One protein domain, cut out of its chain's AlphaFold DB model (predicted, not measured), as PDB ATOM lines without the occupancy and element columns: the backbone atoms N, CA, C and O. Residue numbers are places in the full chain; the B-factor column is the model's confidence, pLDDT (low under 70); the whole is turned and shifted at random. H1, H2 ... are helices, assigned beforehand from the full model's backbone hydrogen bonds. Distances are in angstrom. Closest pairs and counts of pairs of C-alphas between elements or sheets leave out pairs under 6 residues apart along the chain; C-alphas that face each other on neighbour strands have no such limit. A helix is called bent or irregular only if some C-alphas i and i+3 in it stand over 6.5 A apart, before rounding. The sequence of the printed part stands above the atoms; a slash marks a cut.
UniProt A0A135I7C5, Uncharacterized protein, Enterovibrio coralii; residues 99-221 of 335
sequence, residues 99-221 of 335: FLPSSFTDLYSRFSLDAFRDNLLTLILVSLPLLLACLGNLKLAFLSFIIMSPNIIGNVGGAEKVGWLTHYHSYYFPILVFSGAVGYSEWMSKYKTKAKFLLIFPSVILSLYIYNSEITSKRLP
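What this domain is: This is residues 99 to 221 of the 335 residues of an uncharacterized protein of Enterovibrio coralii (UniProt A0A135I7C5). Four long helices run roughly along the longest axis: H2 lies in the middle, H3 and H5 pack on it to make a three-helix bundle, and H6 packs on another side of H2. The short helix H1 stands across one end of this body, near the first part of H2 and the last part of H3, and the tiny H4 lies at the same end. The printed part has 123 residues with six named helices, H1 to H6 in order, and no named strand; the class is all helix. The whole is compact, with a radius of gyration of the C-alphas of 15.7 A and spans of 45 by 34 by 23 A.

How they stand to each other: H6, residues 193 to 216, touches H2, residues 114 to 134, at a shallow tilt of 30 degrees, opposite ways; the closest C-alphas, of Val 126 and Ser 207, are 4.5 A apart. H2 is the hub, touching three helices, and has a kink of 57 degrees near residue 128. H2 and H3, residues 138 to 153, form a helical hairpin, with a shallow tilt of 15 degrees and closest C-alphas of Cys 134 and Ala 141, 4.9 A apart. H3 has a kink of 45 degrees near residue 147. H5, residues 169 to 190, touches H3 at a shallow tilt of 26 degrees, opposite ways; the closest C-alphas are those of Leu 140 and Ser 179, 5.2 A apart. H2 touches H5 with residues 130 to 134 alone, the same way at a tilt of 38 degrees, only just steep; the closest C-alphas, of Cys 134 and Gly 180, are 4.2 A apart. H2, H3 and H5 are an up-and-down bundle, each running against the one before it. H1, residues 104 to 112, is close to H2 but not clearly touching, about perpendicular at 84 degrees, with closest C-alphas of Phe 111 and Arg 117, 6.0 A apart. H4, residues 159 to 162, touches no helix. Every O i to N i+4 pair is within hydrogen-bond range in H1, against 15 of 17 in H2, 10 of 12 in H3, 16 of 18 in H5 and 14 of 20 in H6; H4 is too short for such a pair.

Where its parts are: H6 is 35.0 A from first to last C-alpha, H5 30.4 A, H2 28.3 A, H3 21.1 A, H1 12.3 A and H4 5.5 A. H1 begins at C-alpha 104, (26.547, 166.959, -28.904), and H6 ends at C-alpha 216, (26.306, 132.009, -32.450). H2, H3 and H5 are irregular: C-alphas 126 and 129 are 7.5 A apart, 147 and 150 7.0 A, and, only just, 171 and 174 6.9 A.

The domain as a whole: The two C-alphas farthest apart, of Gly 158 and Lys 192, are 46.2 A apart. The printed part has no cut, and no link between helices is long. Mean pLDDT of the printed part is 84.3; residues 156 to 168 and 196 are under 70.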
ATOM      1  N   PHE A  99      21.820 161.213 -40.553       77.94
ATOM      2  CA  PHE A  99      22.917 160.245 -40.463       77.94
ATOM      3  C   PHE A  99      24.000 160.667 -39.458       77.94
ATOM      4  O   PHE A  99      24.362 159.893 -38.570       77.94
ATOM      5  N   LEU A 100      24.507 161.897 -39.561       84.38
ATOM      6  CA  LEU A 100      25.469 162.446 -38.601       84.38
ATOM      7  C   LEU A 100      24.743 163.145 -37.447       84.38
ATOM      8  O   LEU A 100      23.653 163.678 -37.658       84.38
ATOM      9  N   PRO A 101      25.336 163.165 -36.242       87.06
ATOM     10  CA  PRO A 101      24.746 163.865 -35.116       87.06
ATOM     11  C   PRO A 101      24.678 165.367 -35.405       87.06
ATOM     12  O   PRO A 101      25.681 165.978 -35.776       87.06
ATOM     13  N   SER A 102      23.505 165.971 -35.218       89.88
ATOM     14  CA  SER A 102      23.317 167.419 -35.430       89.88
ATOM     15  C   SER A 102      23.838 168.263 -34.261       89.88
ATOM     16  O   SER A 102      24.044 169.468 -34.391       89.88
ATOM     17  N   SER A 103      24.058 167.633 -33.105       92.25
ATOM     18  CA  SER A 103      24.507 168.273 -31.870       92.25
ATOM     19  C   SER A 103      25.244 167.284 -30.962       92.25
ATOM     20  O   SER A 103      25.136 166.067 -31.121       92.25
ATOM     21  N   PHE A 104      25.956 167.797 -29.954       92.94
ATOM     22  CA  PHE A 104      26.547 166.959 -28.904       92.94
ATOM     23  C   PHE A 104      25.494 166.185 -28.105       92.94
ATOM     24  O   PHE A 104      25.754 165.057 -27.699       92.94
ATOM     25  N   THR A 105      24.309 166.762 -27.896       93.56
ATOM     26  CA  THR A 105      23.203 166.091 -27.205       93.56
ATOM     27  C   THR A 105      22.679 164.904 -28.012       93.56
ATOM     28  O   THR A 105      22.435 163.854 -27.429       93.56
ATOM     29  N   ASP A 106      22.569 165.036 -29.340       88.19
ATOM     30  CA  ASP A 106      22.226 163.922 -30.242       88.19
ATOM     31  C   ASP A 106      23.329 162.850 -30.253       88.19
ATOM     32  O   ASP A 106      23.065 161.658 -30.146       88.19
ATOM     33  N   LEU A 107      24.602 163.253 -30.277       89.75
ATOM     34  CA  LEU A 107      25.695 162.288 -30.137       89.75
ATOM     35  C   LEU A 107      25.612 161.527 -28.803       89.75
ATOM     36  O   LEU A 107      25.721 160.304 -28.776       89.75
ATOM     37  N   TYR A 108      25.389 162.235 -27.695       91.69
ATOM     38  CA  TYR A 108      25.262 161.632 -26.372       91.69
ATOM     39  C   TYR A 108      24.049 160.697 -26.273       91.69
ATOM     40  O   TYR A 108      24.172 159.596 -25.736       91.69
ATOM     41  N   SER A 109      22.896 161.091 -26.824       88.69
ATOM     42  CA  SER A 109      21.702 160.244 -26.838       88.69
ATOM     43  C   SER A 109      21.940 158.961 -27.639       88.69
ATOM     44  O   SER A 109      21.542 157.892 -27.184       88.69
ATOM     45  N   ARG A 110      22.689 159.009 -28.749       86.25
ATOM     46  CA  ARG A 110      23.098 157.800 -29.489       86.25
ATOM     47  C   ARG A 110      23.945 156.861 -28.630       86.25
ATOM     48  O   ARG A 110      23.644 155.676 -28.556       86.25
ATOM     49  N   PHE A 111      24.933 157.381 -27.899       87.56
ATOM     50  CA  PHE A 111      25.739 156.585 -26.956       87.56
ATOM     51  C   PHE A 111      24.958 156.080 -25.730       87.56
ATOM     52  O   PHE A 111      25.437 155.197 -25.012       87.56
ATOM     53  N   SER A 112      23.766 156.620 -25.470       88.25
ATOM     54  CA  SER A 112      22.881 156.104 -24.424       88.25
ATOM     55  C   SER A 112      22.110 154.849 -24.854       88.25
ATOM     56  O   SER A 112      21.655 154.108 -23.986       88.25
ATOM     57  N   LEU A 113      22.023 154.568 -26.162       86.06
ATOM     58  CA  LEU A 113      21.359 153.383 -26.707       86.06
ATOM     59  C   LEU A 113      22.264 152.146 -26.593       86.06
ATOM     60  O   LEU A 113      23.358 152.118 -27.157       86.06
ATOM     61  N   ASP A 114      21.782 151.096 -25.922       85.94
ATOM     62  CA  ASP A 114      22.518 149.832 -25.745       85.94
ATOM     63  C   ASP A 114      22.956 149.221 -27.078       85.94
ATOM     64  O   ASP A 114      24.133 148.936 -27.273       85.94
ATOM     65  N   ALA A 115      22.033 149.128 -28.040       81.69
ATOM     66  CA  ALA A 115      22.319 148.571 -29.360       81.69
ATOM     67  C   ALA A 115      23.458 149.314 -30.082       81.69
ATOM     68  O   ALA A 115      24.284 148.689 -30.748       81.69
ATOM     69  N   PHE A 116      23.527 150.643 -29.936       82.69
ATOM     70  CA  PHE A 116      24.593 151.459 -30.519       82.69
ATOM     71  C   PHE A 116      25.940 151.180 -29.874       82.69
ATOM     72  O   PHE A 116      26.926 150.971 -30.582       82.69
ATOM     73  N   ARG A 117      25.976 151.115 -28.542       86.44
ATOM     74  CA  ARG A 117      27.196 150.786 -27.802       86.44
ATOM     75  C   ARG A 117      27.715 149.396 -28.138       86.44
ATOM     76  O   ARG A 117      28.904 149.265 -28.416       86.44
ATOM     77  N   ASP A 118      26.838 148.396 -28.152       84.69
ATOM     78  CA  ASP A 118      27.199 147.008 -28.441       84.69
ATOM     79  C   ASP A 118      27.800 146.879 -29.842       84.69
ATOM     80  O   ASP A 118      28.883 146.325 -30.014       84.69
ATOM     81  N   ASN A 119      27.149 147.469 -30.844       81.75
ATOM     82  CA  ASN A 119      27.620 147.410 -32.225       81.75
ATOM     83  C   ASN A 119      28.916 148.187 -32.446       81.75
ATOM     84  O   ASN A 119      29.799 147.723 -33.171       81.75
ATOM     85  N   LEU A 120      29.066 149.348 -31.806       86.50
ATOM     86  CA  LEU A 120      30.322 150.084 -31.832       86.50
ATOM     87  C   LEU A 120      31.447 149.272 -31.181       86.50
ATOM     88  O   LEU A 120      32.554 149.215 -31.717       86.50
ATOM     89  N   LEU A 121      31.174 148.622 -30.049       87.19
ATOM     90  CA  LEU A 121      32.141 147.762 -29.381       87.19
ATOM     91  C   LEU A 121      32.540 146.594 -30.289       87.19
ATOM     92  O   LEU A 121      33.733 146.375 -30.489       87.19
ATOM     93  N   THR A 122      31.577 145.909 -30.908       86.19
ATOM     94  CA  THR A 122      31.839 144.838 -31.879       86.19
ATOM     95  C   THR A 122      32.678 145.345 -33.056       86.19
ATOM     96  O   THR A 122      33.692 144.727 -33.383       86.19
ATOM     97  N   LEU A 123      32.350 146.507 -33.637       87.06
ATOM     98  CA  LEU A 123      33.147 147.138 -34.697       87.06
ATOM     99  C   LEU A 123      34.609 147.333 -34.267       87.06
ATOM    100  O   LEU A 123      35.528 146.957 -35.004       87.06
ATOM    101  N   ILE A 124      34.833 147.931 -33.093       90.19
ATOM    102  CA  ILE A 124      36.176 148.224 -32.581       90.19
ATOM    103  C   ILE A 124      36.937 146.933 -32.274       90.19
ATOM    104  O   ILE A 124      38.095 146.812 -32.671       90.19
ATOM    105  N   LEU A 125      36.302 145.955 -31.626       89.62
ATOM    106  CA  LEU A 125      36.933 144.688 -31.247       89.62
ATOM    107  C   LEU A 125      37.276 143.816 -32.460       89.62
ATOM    108  O   LEU A 125      38.353 143.221 -32.499       89.62
ATOM    109  N   VAL A 126      36.414 143.764 -33.476       87.69
ATOM    110  CA  VAL A 126      36.701 143.045 -34.730       87.69
ATOM    111  C   VAL A 126      37.800 143.752 -35.528       87.69
ATOM    112  O   VAL A 126      38.637 143.102 -36.151       87.69
ATOM    113  N   SER A 127      37.853 145.084 -35.471       91.50
ATOM    114  CA  SER A 127      38.877 145.887 -36.157       91.50
ATOM    115  C   SER A 127      40.194 145.996 -35.380       91.50
ATOM    116  O   SER A 127      41.185 146.494 -35.922       91.50
ATOM    117  N   LEU A 128      40.229 145.545 -34.121       92.62
ATOM    118  CA  LEU A 128      41.325 145.772 -33.182       92.62
ATOM    119  C   LEU A 128      42.708 145.357 -33.719       92.62
ATOM    120  O   LEU A 128      43.630 146.162 -33.593       92.62
ATOM    121  N   PRO A 129      42.896 144.193 -34.377       92.44
ATOM    122  CA  PRO A 129      44.203 143.796 -34.898       92.44
ATOM    123  C   PRO A 129      44.750 144.794 -35.915       92.44
ATOM    124  O   PRO A 129      45.933 145.136 -35.887       92.44
ATOM    125  N   LEU A 130      43.878 145.305 -36.789       94.56
ATOM    126  CA  LEU A 130      44.247 146.287 -37.802       94.56
ATOM    127  C   LEU A 130      44.473 147.665 -37.181       94.56
ATOM    128  O   LEU A 130      45.439 148.334 -37.539       94.56
ATOM    129  N   LEU A 131      43.633 148.077 -36.227       94.81
ATOM    130  CA  LEU A 131      43.789 149.342 -35.504       94.81
ATOM    131  C   LEU A 131      45.125 149.397 -34.754       94.81
ATOM    132  O   LEU A 131      45.844 150.391 -34.844       94.81
ATOM    133  N   LEU A 132      45.496 148.308 -34.082       93.12
ATOM    134  CA  LEU A 132      46.782 148.182 -33.401       93.12
ATOM    135  C   LEU A 132      47.949 148.171 -34.394       93.12
ATOM    136  O   LEU A 132      48.949 148.852 -34.173       93.12
ATOM    137  N   ALA A 133      47.811 147.462 -35.515       93.00
ATOM    138  CA  ALA A 133      48.813 147.461 -36.577       93.00
ATOM    139  C   ALA A 133      49.036 148.861 -37.182       93.00
ATOM    140  O   ALA A 133      50.178 149.242 -37.451       93.00
ATOM    141  N   CYS A 134      47.975 149.667 -37.327       94.81
ATOM    142  CA  CYS A 134      48.064 151.040 -37.829       94.81
ATOM    143  C   CYS A 134      48.952 151.939 -36.954       94.81
ATOM    144  O   CYS A 134      49.560 152.870 -37.481       94.81
ATOM    145  N   LEU A 135      49.083 151.670 -35.647       93.25
ATOM    146  CA  LEU A 135      49.877 152.502 -34.728       93.25
ATOM    147  C   LEU A 135      51.366 152.574 -35.101       93.25
ATOM    148  O   LEU A 135      52.053 153.512 -34.695       93.25
ATOM    149  N   GLY A 136      51.865 151.644 -35.923       91.25
ATOM    150  CA  GLY A 136      53.214 151.734 -36.485       91.25
ATOM    151  C   GLY A 136      53.434 152.950 -37.398       91.25
ATOM    152  O   GLY A 136      54.578 153.381 -37.555       91.25
ATOM    153  N   ASN A 137      52.358 153.537 -37.937       93.69
ATOM    154  CA  ASN A 137      52.353 154.809 -38.655       93.69
ATOM    155  C   ASN A 137      51.162 155.674 -38.191       93.69
ATOM    156  O   ASN A 137      50.045 155.557 -38.691       93.69
ATOM    157  N   LEU A 138      51.414 156.595 -37.254       94.81
ATOM    158  CA  LEU A 138      50.372 157.435 -36.642       94.81
ATOM    159  C   LEU A 138      49.585 158.292 -37.646       94.81
ATOM    160  O   LEU A 138      48.407 158.557 -37.425       94.81
ATOM    161  N   LYS A 139      50.201 158.704 -38.763       95.56
ATOM    162  CA  LYS A 139      49.503 159.474 -39.805       95.56
ATOM    163  C   LYS A 139      48.459 158.613 -40.519       95.56
ATOM    164  O   LYS A 139      47.352 159.077 -40.779       95.56
ATOM    165  N   LEU A 140      48.797 157.355 -40.808       95.75
ATOM    166  CA  LEU A 140      47.869 156.377 -41.375       95.75
ATOM    167  C   LEU A 140      46.815 155.923 -40.359       95.75
ATOM    168  O   LEU A 140      45.656 155.773 -40.731       95.75
ATOM    169  N   ALA A 141      47.173 155.782 -39.080       96.06
ATOM    170  CA  ALA A 141      46.203 155.517 -38.016       96.06
ATOM    171  C   ALA A 141      45.153 156.635 -37.910       96.06
ATOM    172  O   ALA A 141      43.957 156.357 -37.849       96.06
ATOM    173  N   PHE A 142      45.590 157.897 -37.960       96.00
ATOM    174  CA  PHE A 142      44.692 159.051 -37.966       96.00
ATOM    175  C   PHE A 142      43.788 159.074 -39.205       96.00
ATOM    176  O   PHE A 142      42.585 159.290 -39.079       96.00
ATOM    177  N   LEU A 143      44.336 158.774 -40.389       95.62
ATOM    178  CA  LEU A 143      43.542 158.636 -41.611       95.62
ATOM    179  C   LEU A 143      42.475 157.541 -41.476       95.62
ATOM    180  O   LEU A 143      41.310 157.790 -41.778       95.62
ATOM    181  N   SER A 144      42.841 156.353 -40.984       96.12
ATOM    182  CA  SER A 144      41.884 155.270 -40.734       96.12
ATOM    183  C   SER A 144      40.782 155.711 -39.772       96.12
ATOM    184  O   SER A 144      39.613 155.452 -40.039       96.12
ATOM    185  N   PHE A 145      41.124 156.433 -38.701       94.75
ATOM    186  CA  PHE A 145      40.140 156.947 -37.750       94.75
ATOM    187  C   PHE A 145      39.179 157.961 -38.389       94.75
ATOM    188  O   PHE A 145      37.972 157.849 -38.194       94.75
ATOM    189  N   ILE A 146      39.679 158.895 -39.209       93.94
ATOM    190  CA  ILE A 146      38.830 159.837 -39.961       93.94
ATOM    191  C   ILE A 146      37.838 159.076 -40.843       93.94
ATOM    192  O   ILE A 146      36.642 159.358 -40.806       93.94
ATOM    193  N   ILE A 147      38.315 158.099 -41.616       93.44
ATOM    194  CA  ILE A 147      37.476 157.350 -42.558       93.44
ATOM    195  C   ILE A 147      36.494 156.414 -41.832       93.44
ATOM    196  O   ILE A 147      35.380 156.204 -42.307       93.44
ATOM    197  N   MET A 148      36.862 155.886 -40.663       92.00
ATOM    198  CA  MET A 148      35.965 155.100 -39.810       92.00
ATOM    199  C   MET A 148      34.954 155.963 -39.054       92.00
ATOM    200  O   MET A 148      33.887 155.456 -38.714       92.00
ATOM    201  N   SER A 149      35.248 157.248 -38.819       91.12
ATOM    202  CA  SER A 149      34.436 158.127 -37.969       91.12
ATOM    203  C   SER A 149      32.940 158.147 -38.305       91.12
ATOM    204  O   SER A 149      32.158 158.070 -37.358       91.12
ATOM    205  N   PRO A 150      32.482 158.112 -39.576       86.94
ATOM    206  CA  PRO A 150      31.051 158.067 -39.868       86.94
ATOM    207  C   PRO A 150      30.351 156.829 -39.288       86.94
ATOM    208  O   PRO A 150      29.173 156.903 -38.970       86.94
ATOM    209  N   ASN A 151      31.064 155.712 -39.110       85.75
ATOM    210  CA  ASN A 151      30.544 154.499 -38.466       85.75
ATOM    211  C   ASN A 151      30.721 154.511 -36.934       85.75
ATOM    212  O   ASN A 151      30.197 153.635 -36.261       85.75
ATOM    213  N   ILE A 152      31.474 155.468 -36.384       88.69
ATOM    214  CA  ILE A 152      31.693 155.619 -34.937       88.69
ATOM    215  C   ILE A 152      30.680 156.593 -34.327       88.69
ATOM    216  O   ILE A 152      30.247 156.389 -33.199       88.69
ATOM    217  N   ILE A 153      30.324 157.659 -35.053       88.88
ATOM    218  CA  ILE A 153      29.424 158.716 -34.555       88.88
ATOM    219  C   ILE A 153      28.088 158.788 -35.303       88.88
ATOM    220  O   ILE A 153      27.135 159.389 -34.808       88.88
ATOM    221  N   GLY A 154      28.016 158.225 -36.511       82.38
ATOM    222  CA  GLY A 154      26.812 158.244 -37.334       82.38
ATOM    223  C   GLY A 154      25.833 157.139 -36.955       82.38
ATOM    224  O   GLY A 154      26.220 156.118 -36.399       82.38
ATOM    225  N   ASN A 155      24.562 157.351 -37.276       73.50
ATOM    226  CA  ASN A 155      23.496 156.373 -37.120       73.50
ATOM    227  C   ASN A 155      22.803 156.187 -38.474       73.50
ATOM    228  O   ASN A 155      22.304 157.148 -39.057       73.50
ATOM    229  N   VAL A 156      22.794 154.962 -38.996       62.97
ATOM    230  CA  VAL A 156      22.094 154.630 -40.239       62.97
ATOM    231  C   VAL A 156      20.727 154.071 -39.860       62.97
ATOM    232  O   VAL A 156      20.631 152.883 -39.557       62.97
ATOM    233  N   GLY A 157      19.703 154.935 -39.885       53.75
ATOM    234  CA  GLY A 157      18.311 154.690 -39.467       53.75
ATOM    235  C   GLY A 157      17.566 153.572 -40.215       53.75
ATOM    236  O   GLY A 157      16.584 153.817 -40.912       53.75
ATOM    237  N   GLY A 158      18.056 152.344 -40.099       52.75
ATOM    238  CA  GLY A 158      17.587 151.146 -40.794       52.75
ATOM    239  C   GLY A 158      18.528 149.953 -40.620       52.75
ATOM    240  O   GLY A 158      18.073 148.817 -40.549       52.75
ATOM    241  N   ALA A 159      19.828 150.196 -40.444       54.00
ATOM    242  CA  ALA A 159      20.811 149.146 -40.182       54.00
ATOM    243  C   ALA A 159      20.635 148.552 -38.755       54.00
ATOM    244  O   ALA A 159      20.864 147.367 -38.505       54.00
ATOM    245  N   GLU A 160      20.038 149.339 -37.854       52.00
ATOM    246  CA  GLU A 160      19.497 148.920 -36.550       52.00
ATOM    247  C   GLU A 160      18.544 147.720 -36.654       52.00
ATOM    248  O   GLU A 160      18.541 146.862 -35.774       52.00
ATOM    249  N   LYS A 161      17.756 147.634 -37.737       47.81
ATOM    250  CA  LYS A 161      16.747 146.581 -37.927       47.81
ATOM    251  C   LYS A 161      17.358 145.209 -38.203       47.81
ATOM    252  O   LYS A 161      16.719 144.200 -37.934       47.81
ATOM    253  N   VAL A 162      18.586 145.170 -38.722       49.94
ATOM    254  CA  VAL A 162      19.346 143.933 -38.969       49.94
ATOM    255  C   VAL A 162      20.404 143.680 -37.893       49.94
ATOM    256  O   VAL A 162      21.251 142.810 -38.055       49.94
ATOM    257  N   GLY A 163      20.377 144.440 -36.792       48.97
ATOM    258  CA  GLY A 163      21.345 144.315 -35.702       48.97
ATOM    259  C   GLY A 163      22.726 144.896 -36.010       48.97
ATOM    260  O   GLY A 163      23.606 144.779 -35.170       48.97
ATOM    261  N   TRP A 164      22.919 145.560 -37.157       53.88
ATOM    262  CA  TRP A 164      24.197 146.140 -37.578       53.88
ATOM    263  C   TRP A 164      24.091 147.652 -37.683       53.88
ATOM    264  O   TRP A 164      23.612 148.166 -38.676       53.88
ATOM    265  N   LEU A 165      24.584 148.404 -36.704       48.97
ATOM    266  CA  LEU A 165      24.521 149.875 -36.749       48.97
ATOM    267  C   LEU A 165      25.537 150.545 -37.688       48.97
ATOM    268  O   LEU A 165      25.484 151.754 -37.911       48.97
ATOM    269  N   THR A 166      26.439 149.768 -38.280       51.38
ATOM    270  CA  THR A 166      27.502 150.267 -39.155       51.38
ATOM    271  C   THR A 166      27.340 149.660 -40.540       51.38
ATOM    272  O   THR A 166      27.435 148.455 -40.724       51.38
ATOM    273  N   HIS A 167      27.032 150.497 -41.527       61.56
ATOM    274  CA  HIS A 167      26.555 150.062 -42.847       61.56
ATOM    275  C   HIS A 167      27.634 150.199 -43.939       61.56
ATOM    276  O   HIS A 167      27.466 149.749 -45.068       61.56
ATOM    277  N   TYR A 168      28.764 150.837 -43.619       68.38
ATOM    278  CA  TYR A 168      29.739 151.321 -44.601       68.38
ATOM    279  C   TYR A 168      31.112 150.664 -44.475       68.38
ATOM    280  O   TYR A 168      32.139 151.292 -44.742       68.38
ATOM    281  N   HIS A 169      31.125 149.380 -44.113       81.50
ATOM    282  CA  HIS A 169      32.342 148.576 -43.989       81.50
ATOM    283  C   HIS A 169      33.161 148.540 -45.276       81.50
ATOM    284  O   HIS A 169      34.372 148.750 -45.228       81.50
ATOM    285  N   SER A 170      32.494 148.389 -46.425       88.81
ATOM    286  CA  SER A 170      33.126 148.390 -47.748       88.81
ATOM    287  C   SER A 170      34.022 149.613 -47.969       88.81
ATOM    288  O   SER A 170      35.051 149.499 -48.627       88.81
ATOM    289  N   TYR A 171      33.669 150.767 -47.388       92.25
ATOM    290  CA  TYR A 171      34.350 152.035 -47.629       92.25
ATOM    291  C   TYR A 171      35.562 152.287 -46.744       92.25
ATOM    292  O   TYR A 171      36.554 152.814 -47.232       92.25
ATOM    293  N   TYR A 172      35.517 151.942 -45.457       93.12
ATOM    294  CA  TYR A 172      36.672 152.172 -44.585       93.12
ATOM    295  C   TYR A 172      37.655 150.998 -44.596       93.12
ATOM    296  O   TYR A 172      38.838 151.185 -44.304       93.12
ATOM    297  N   PHE A 173      37.185 149.792 -44.929       94.38
ATOM    298  CA  PHE A 173      37.971 148.568 -44.817       94.38
ATOM    299  C   PHE A 173      39.269 148.587 -45.642       94.38
ATOM    300  O   PHE A 173      40.312 148.277 -45.063       94.38
ATOM    301  N   PRO A 174      39.287 149.022 -46.921       97.00
ATOM    302  CA  PRO A 174      40.530 149.060 -47.693       97.00
ATOM    303  C   PRO A 174      41.587 149.970 -47.067       97.00
ATOM    304  O   PRO A 174      42.760 149.608 -47.019       97.00
ATOM    305  N   ILE A 175      41.168 151.119 -46.526       97.31
ATOM    306  CA  ILE A 175      42.051 152.087 -45.867       97.31
ATOM    307  C   ILE A 175      42.584 151.490 -44.568       97.31
ATOM    308  O   ILE A 175      43.785 151.532 -44.333       97.31
ATOM    309  N   LEU A 176      41.714 150.905 -43.741       96.88
ATOM    310  CA  LEU A 176      42.111 150.302 -42.471       96.88
ATOM    311  C   LEU A 176      43.112 149.158 -42.676       96.88
ATOM    312  O   LEU A 176      44.130 149.105 -41.989       96.88
ATOM    313  N   VAL A 177      42.858 148.268 -43.639       97.19
ATOM    314  CA  VAL A 177      43.770 147.164 -43.971       97.19
ATOM    315  C   VAL A 177      45.075 147.694 -44.558       97.19
ATOM    316  O   VAL A 177      46.145 147.248 -44.147       97.19
ATOM    317  N   PHE A 178      45.017 148.664 -45.473       97.69
ATOM    318  CA  PHE A 178      46.210 149.279 -46.053       97.69
ATOM    319  C   PHE A 178      47.082 149.950 -44.981       97.69
ATOM    320  O   PHE A 178      48.276 149.664 -44.873       97.69
ATOM    321  N   SER A 179      46.477 150.792 -44.142       97.38
ATOM    322  CA  SER A 179      47.126 151.443 -43.003       97.38
ATOM    323  C   SER A 179      47.685 150.426 -42.013       97.38
ATOM    324  O   SER A 179      48.799 150.606 -41.522       97.38
ATOM    325  N   GLY A 180      46.955 149.338 -41.756       95.94
ATOM    326  CA  GLY A 180      47.393 148.240 -40.905       95.94
ATOM    327  C   GLY A 180      48.609 147.522 -41.482       95.94
ATOM    328  O   GLY A 180      49.575 147.293 -40.765       95.94
ATOM    329  N   ALA A 181      48.624 147.232 -42.783       95.44
ATOM    330  CA  ALA A 181      49.745 146.573 -43.451       95.44
ATOM    331  C   ALA A 181      51.010 147.447 -43.465       95.44
ATOM    332  O   ALA A 181      52.099 146.977 -43.125       95.44
ATOM    333  N   VAL A 182      50.877 148.733 -43.812       95.12
ATOM    334  CA  VAL A 182      52.002 149.682 -43.799       95.12
ATOM    335  C   VAL A 182      52.489 149.925 -42.370       95.12
ATOM    336  O   VAL A 182      53.691 149.846 -42.111       95.12
ATOM    337  N   GLY A 183      51.571 150.168 -41.435       94.06
ATOM    338  CA  GLY A 183      51.879 150.355 -40.021       94.06
ATOM    339  C   GLY A 183      52.568 149.130 -39.426       94.06
ATOM    340  O   GLY A 183      53.619 149.263 -38.801       94.06
ATOM    341  N   TYR A 184      52.072 147.925 -39.715       92.12
ATOM    342  CA  TYR A 184      52.709 146.681 -39.302       92.12
ATOM    343  C   TYR A 184      54.116 146.545 -39.884       92.12
ATOM    344  O   TYR A 184      55.043 146.224 -39.148       92.12
ATOM    345  N   SER A 185      54.314 146.845 -41.171       91.38
ATOM    346  CA  SER A 185      55.641 146.822 -41.800       91.38
ATOM    347  C   SER A 185      56.625 147.778 -41.108       91.38
ATOM    348  O   SER A 185      57.752 147.393 -40.778       91.38
ATOM    349  N   GLU A 186      56.198 149.006 -40.803       89.94
ATOM    350  CA  GLU A 186      57.018 149.964 -40.056       89.94
ATOM    351  C   GLU A 186      57.313 149.485 -38.634       89.94
ATOM    352  O   GLU A 186      58.455 149.560 -38.171       89.94
ATOM    353  N   TRP A 187      56.308 148.945 -37.952       87.75
ATOM    354  CA  TRP A 187      56.450 148.416 -36.605       87.75
ATOM    355  C   TRP A 187      57.410 147.215 -36.563       87.75
ATOM    356  O   TRP A 187      58.297 147.134 -35.705       87.75
ATOM    357  N   MET A 188      57.321 146.333 -37.564       84.81
ATOM    358  CA  MET A 188      58.227 145.206 -37.770       84.81
ATOM    359  C   MET A 188      59.670 145.657 -37.992       84.81
ATOM    360  O   MET A 188      60.573 144.983 -37.500       84.81
ATOM    361  N   SER A 189      59.895 146.792 -38.656       85.56
ATOM    362  CA  SER A 189      61.246 147.327 -38.869       85.56
ATOM    363  C   SER A 189      61.872 147.973 -37.622       85.56
ATOM    364  O   SER A 189      63.091 147.954 -37.481       85.56
ATOM    365  N   LYS A 190      61.062 148.521 -36.701       84.00
ATOM    366  CA  LYS A 190      61.541 149.353 -35.577       84.00
ATOM    367  C   LYS A 190      61.747 148.600 -34.252       84.00
ATOM    368  O   LYS A 190      62.625 148.973 -33.482       84.00
ATOM    369  N   TYR A 191      60.956 147.566 -33.952       77.12
ATOM    370  CA  TYR A 191      60.921 146.952 -32.606       77.12
ATOM    371  C   TYR A 191      61.507 145.527 -32.561       77.12
ATOM    372  O   TYR A 191      61.748 144.901 -33.592       77.12
ATOM    373  N   LYS A 192      61.731 144.967 -31.360       75.44
ATOM    374  CA  LYS A 192      62.171 143.565 -31.172       75.44
ATOM    375  C   LYS A 192      61.010 142.583 -31.355       75.44
ATOM    376  O   LYS A 192      59.908 142.841 -30.885       75.44
ATOM    377  N   THR A 193      61.263 141.435 -31.987       71.31
ATOM    378  CA  THR A 193      60.255 140.454 -32.452       71.31
ATOM    379  C   THR A 193      59.253 139.985 -31.386       71.31
ATOM    380  O   THR A 193      58.077 139.835 -31.697       71.31
ATOM    381  N   LYS A 194      59.663 139.819 -30.119       71.12
ATOM    382  CA  LYS A 194      58.783 139.297 -29.051       71.12
ATOM    383  C   LYS A 194      57.628 140.240 -28.673       71.12
ATOM    384  O   LYS A 194      56.514 139.773 -28.474       71.12
ATOM    385  N   ALA A 195      57.860 141.554 -28.642       70.81
ATOM    386  CA  ALA A 195      56.811 142.535 -28.334       70.81
ATOM    387  C   ALA A 195      55.740 142.631 -29.441       70.81
ATOM    388  O   ALA A 195      54.620 143.057 -29.184       70.81
ATOM    389  N   LYS A 196      56.076 142.200 -30.665       69.88
ATOM    390  CA  LYS A 196      55.219 142.303 -31.858       69.88
ATOM    391  C   LYS A 196      54.091 141.273 -31.848       69.88
ATOM    392  O   LYS A 196      52.953 141.591 -32.168       69.88
ATOM    393  N   PHE A 197      54.405 140.044 -31.437       77.12
ATOM    394  CA  PHE A 197      53.421 138.964 -31.342       77.12
ATOM    395  C   PHE A 197      52.521 139.100 -30.116       77.12
ATOM    396  O   PHE A 197      51.342 138.775 -30.199       77.12
ATOM    397  N   LEU A 198      53.045 139.644 -29.012       79.81
ATOM    398  CA  LEU A 198      52.309 139.772 -27.751       79.81
ATOM    399  C   LEU A 198      51.076 140.679 -27.822       79.81
ATOM    400  O   LEU A 198      50.221 140.569 -26.955       79.81
ATOM    401  N   LEU A 199      50.965 141.554 -28.822       80.19
ATOM    402  CA  LEU A 199      49.852 142.500 -28.926       80.19
ATOM    403  C   LEU A 199      48.926 142.195 -30.114       80.19
ATOM    404  O   LEU A 199      47.710 142.258 -29.960       80.19
ATOM    405  N   ILE A 200      49.459 141.750 -31.260       83.00
ATOM    406  CA  ILE A 200      48.614 141.343 -32.398       83.00
ATOM    407  C   ILE A 200      47.934 140.004 -32.128       83.00
ATOM    408  O   ILE A 200      46.739 139.872 -32.370       83.00
ATOM    409  N   PHE A 201      48.659 139.010 -31.615       87.00
ATOM    410  CA  PHE A 201      48.113 137.661 -31.487       87.00
ATOM    411  C   PHE A 201      46.895 137.601 -30.549       87.00
ATOM    412  O   PHE A 201      45.862 137.083 -30.979       87.00
ATOM    413  N   PRO A 202      46.920 138.208 -29.341       86.88
ATOM    414  CA  PRO A 202      45.723 138.270 -28.503       86.88
ATOM    415  C   PRO A 202      44.582 139.053 -29.153       86.88
ATOM    416  O   PRO A 202      43.431 138.654 -29.015       86.88
ATOM    417  N   SER A 203      44.884 140.124 -29.899       87.50
ATOM    418  CA  SER A 203      43.843 140.884 -30.603       87.50
ATOM    419  C   SER A 203      43.153 140.048 -31.681       87.50
ATOM    420  O   SER A 203      41.936 140.104 -31.786       87.50
ATOM    421  N   VAL A 204      43.895 139.219 -32.428       89.56
ATOM    422  CA  VAL A 204      43.324 138.321 -33.446       89.56
ATOM    423  C   VAL A 204      42.439 137.266 -32.792       89.56
ATOM    424  O   VAL A 204      41.327 137.043 -33.258       89.56
ATOM    425  N   ILE A 205      42.896 136.653 -31.694       91.12
ATOM    426  CA  ILE A 205      42.085 135.688 -30.936       91.12
ATOM    427  C   ILE A 205      40.794 136.343 -30.448       91.12
ATOM    428  O   ILE A 205      39.720 135.770 -30.616       91.12
ATOM    429  N   LEU A 206      40.885 137.549 -29.883       89.44
ATOM    430  CA  LEU A 206      39.721 138.284 -29.407       89.44
ATOM    431  C   LEU A 206      38.751 138.605 -30.552       89.44
ATOM    432  O   LEU A 206      37.558 138.358 -30.412       89.44
ATOM    433  N   SER A 207      39.237 139.079 -31.702       86.69
ATOM    434  CA  SER A 207      38.381 139.346 -32.866       86.69
ATOM    435  C   SER A 207      37.704 138.083 -33.395       86.69
ATOM    436  O   SER A 207      36.524 138.133 -33.734       86.69
ATOM    437  N   LEU A 208      38.408 136.945 -33.431       89.31
ATOM    438  CA  LEU A 208      37.831 135.655 -33.823       89.31
ATOM    439  C   LEU A 208      36.779 135.173 -32.819       89.31
ATOM    440  O   LEU A 208      35.736 134.667 -33.225       89.31
ATOM    441  N   TYR A 209      37.026 135.362 -31.521       90.56
ATOM    442  CA  TYR A 209      36.064 135.044 -30.469       90.56
ATOM    443  C   TYR A 209      34.783 135.874 -30.611       90.56
ATOM    444  O   TYR A 209      33.691 135.310 -30.607       90.56
ATOM    445  N   ILE A 210      34.909 137.192 -30.804       87.75
ATOM    446  CA  ILE A 210      33.764 138.084 -31.029       87.75
ATOM    447  C   ILE A 210      33.020 137.688 -32.305       87.75
ATOM    448  O   ILE A 210      31.810 137.504 -32.263       87.75
ATOM    449  N   TYR A 211      33.729 137.456 -33.412       84.31
ATOM    450  CA  TYR A 211      33.116 137.002 -34.662       84.31
ATOM    451  C   TYR A 211      32.308 135.706 -34.477       84.31
ATOM    452  O   TYR A 211      31.163 135.614 -34.917       84.31
ATOM    453  N   ASN A 212      32.864 134.725 -33.762       86.69
ATOM    454  CA  ASN A 212      32.164 133.480 -33.452       86.69
ATOM    455  C   ASN A 212      30.948 133.698 -32.533       86.69
ATOM    456  O   ASN A 212      29.907 133.065 -32.721       86.69
ATOM    457  N   SER A 213      31.058 134.601 -31.555       86.81
ATOM    458  CA  SER A 213      29.949 134.987 -30.678       86.81
ATOM    459  C   SER A 213      28.793 135.602 -31.472       86.81
ATOM    460  O   SER A 213      27.641 135.247 -31.237       86.81
ATOM    461  N   GLU A 214      29.089 136.468 -32.444       84.75
ATOM    462  CA  GLU A 214      28.087 137.111 -33.306       84.75
ATOM    463  C   GLU A 214      27.414 136.127 -34.286       84.75
ATOM    464  O   GLU A 214      26.225 136.248 -34.583       84.75
ATOM    465  N   ILE A 215      28.138 135.102 -34.758       81.31
ATOM    466  CA  ILE A 215      27.534 133.985 -35.510       81.31
ATOM    467  C   ILE A 215      26.604 133.175 -34.603       81.31
ATOM    468  O   ILE A 215      25.473 132.865 -34.974       81.31
ATOM    469  N   THR A 216      27.066 132.841 -33.396       84.56
ATOM    470  CA  THR A 216      26.306 132.009 -32.450       84.56
ATOM    471  C   THR A 216      25.028 132.713 -31.983       84.56
ATOM    472  O   THR A 216      23.994 132.070 -31.812       84.56
ATOM    473  N   SER A 217      25.066 134.041 -31.839       81.12
ATOM    474  CA  SER A 217      23.903 134.874 -31.515       81.12
ATOM    475  C   SER A 217      22.961 135.122 -32.704       81.12
ATOM    476  O   SER A 217      21.957 135.813 -32.537       81.12
ATOM    477  N   LYS A 218      23.257 134.561 -33.891       78.56
ATOM    478  CA  LYS A 218      22.522 134.763 -35.156       78.56
ATOM    479  C   LYS A 218      22.454 136.225 -35.618       78.56
ATOM    480  O   LYS A 218      21.580 136.586 -36.403       78.56
ATOM    481  N   ARG A 219      23.370 137.074 -35.144       74.12
ATOM    482  CA  ARG A 219      23.532 138.455 -35.628       74.12
ATOM    483  C   ARG A 219      24.340 138.513 -36.925       74.12
ATOM    484  O   ARG A 219      24.214 139.468 -37.689       74.12
ATOM    485  N   LEU A 220      25.161 137.496 -37.186       73.25
ATOM    486  CA  LEU A 220      25.835 137.279 -38.466       73.25
ATOM    487  C   LEU A 220      25.230 136.093 -39.218       73.25
ATOM    488  O   LEU A 220      24.867 135.102 -38.580       73.25
ATOM    489  N   PRO A 221      25.180 136.158 -40.564       70.38
ATOM    490  CA  PRO A 221      24.719 135.035 -41.354       70.38
ATOM    491  C   PRO A 221      25.661 133.845 -41.186       70.38
ATOM    492  O   PRO A 221      26.890 133.993 -41.237       70.38
TER     493      PRO A 221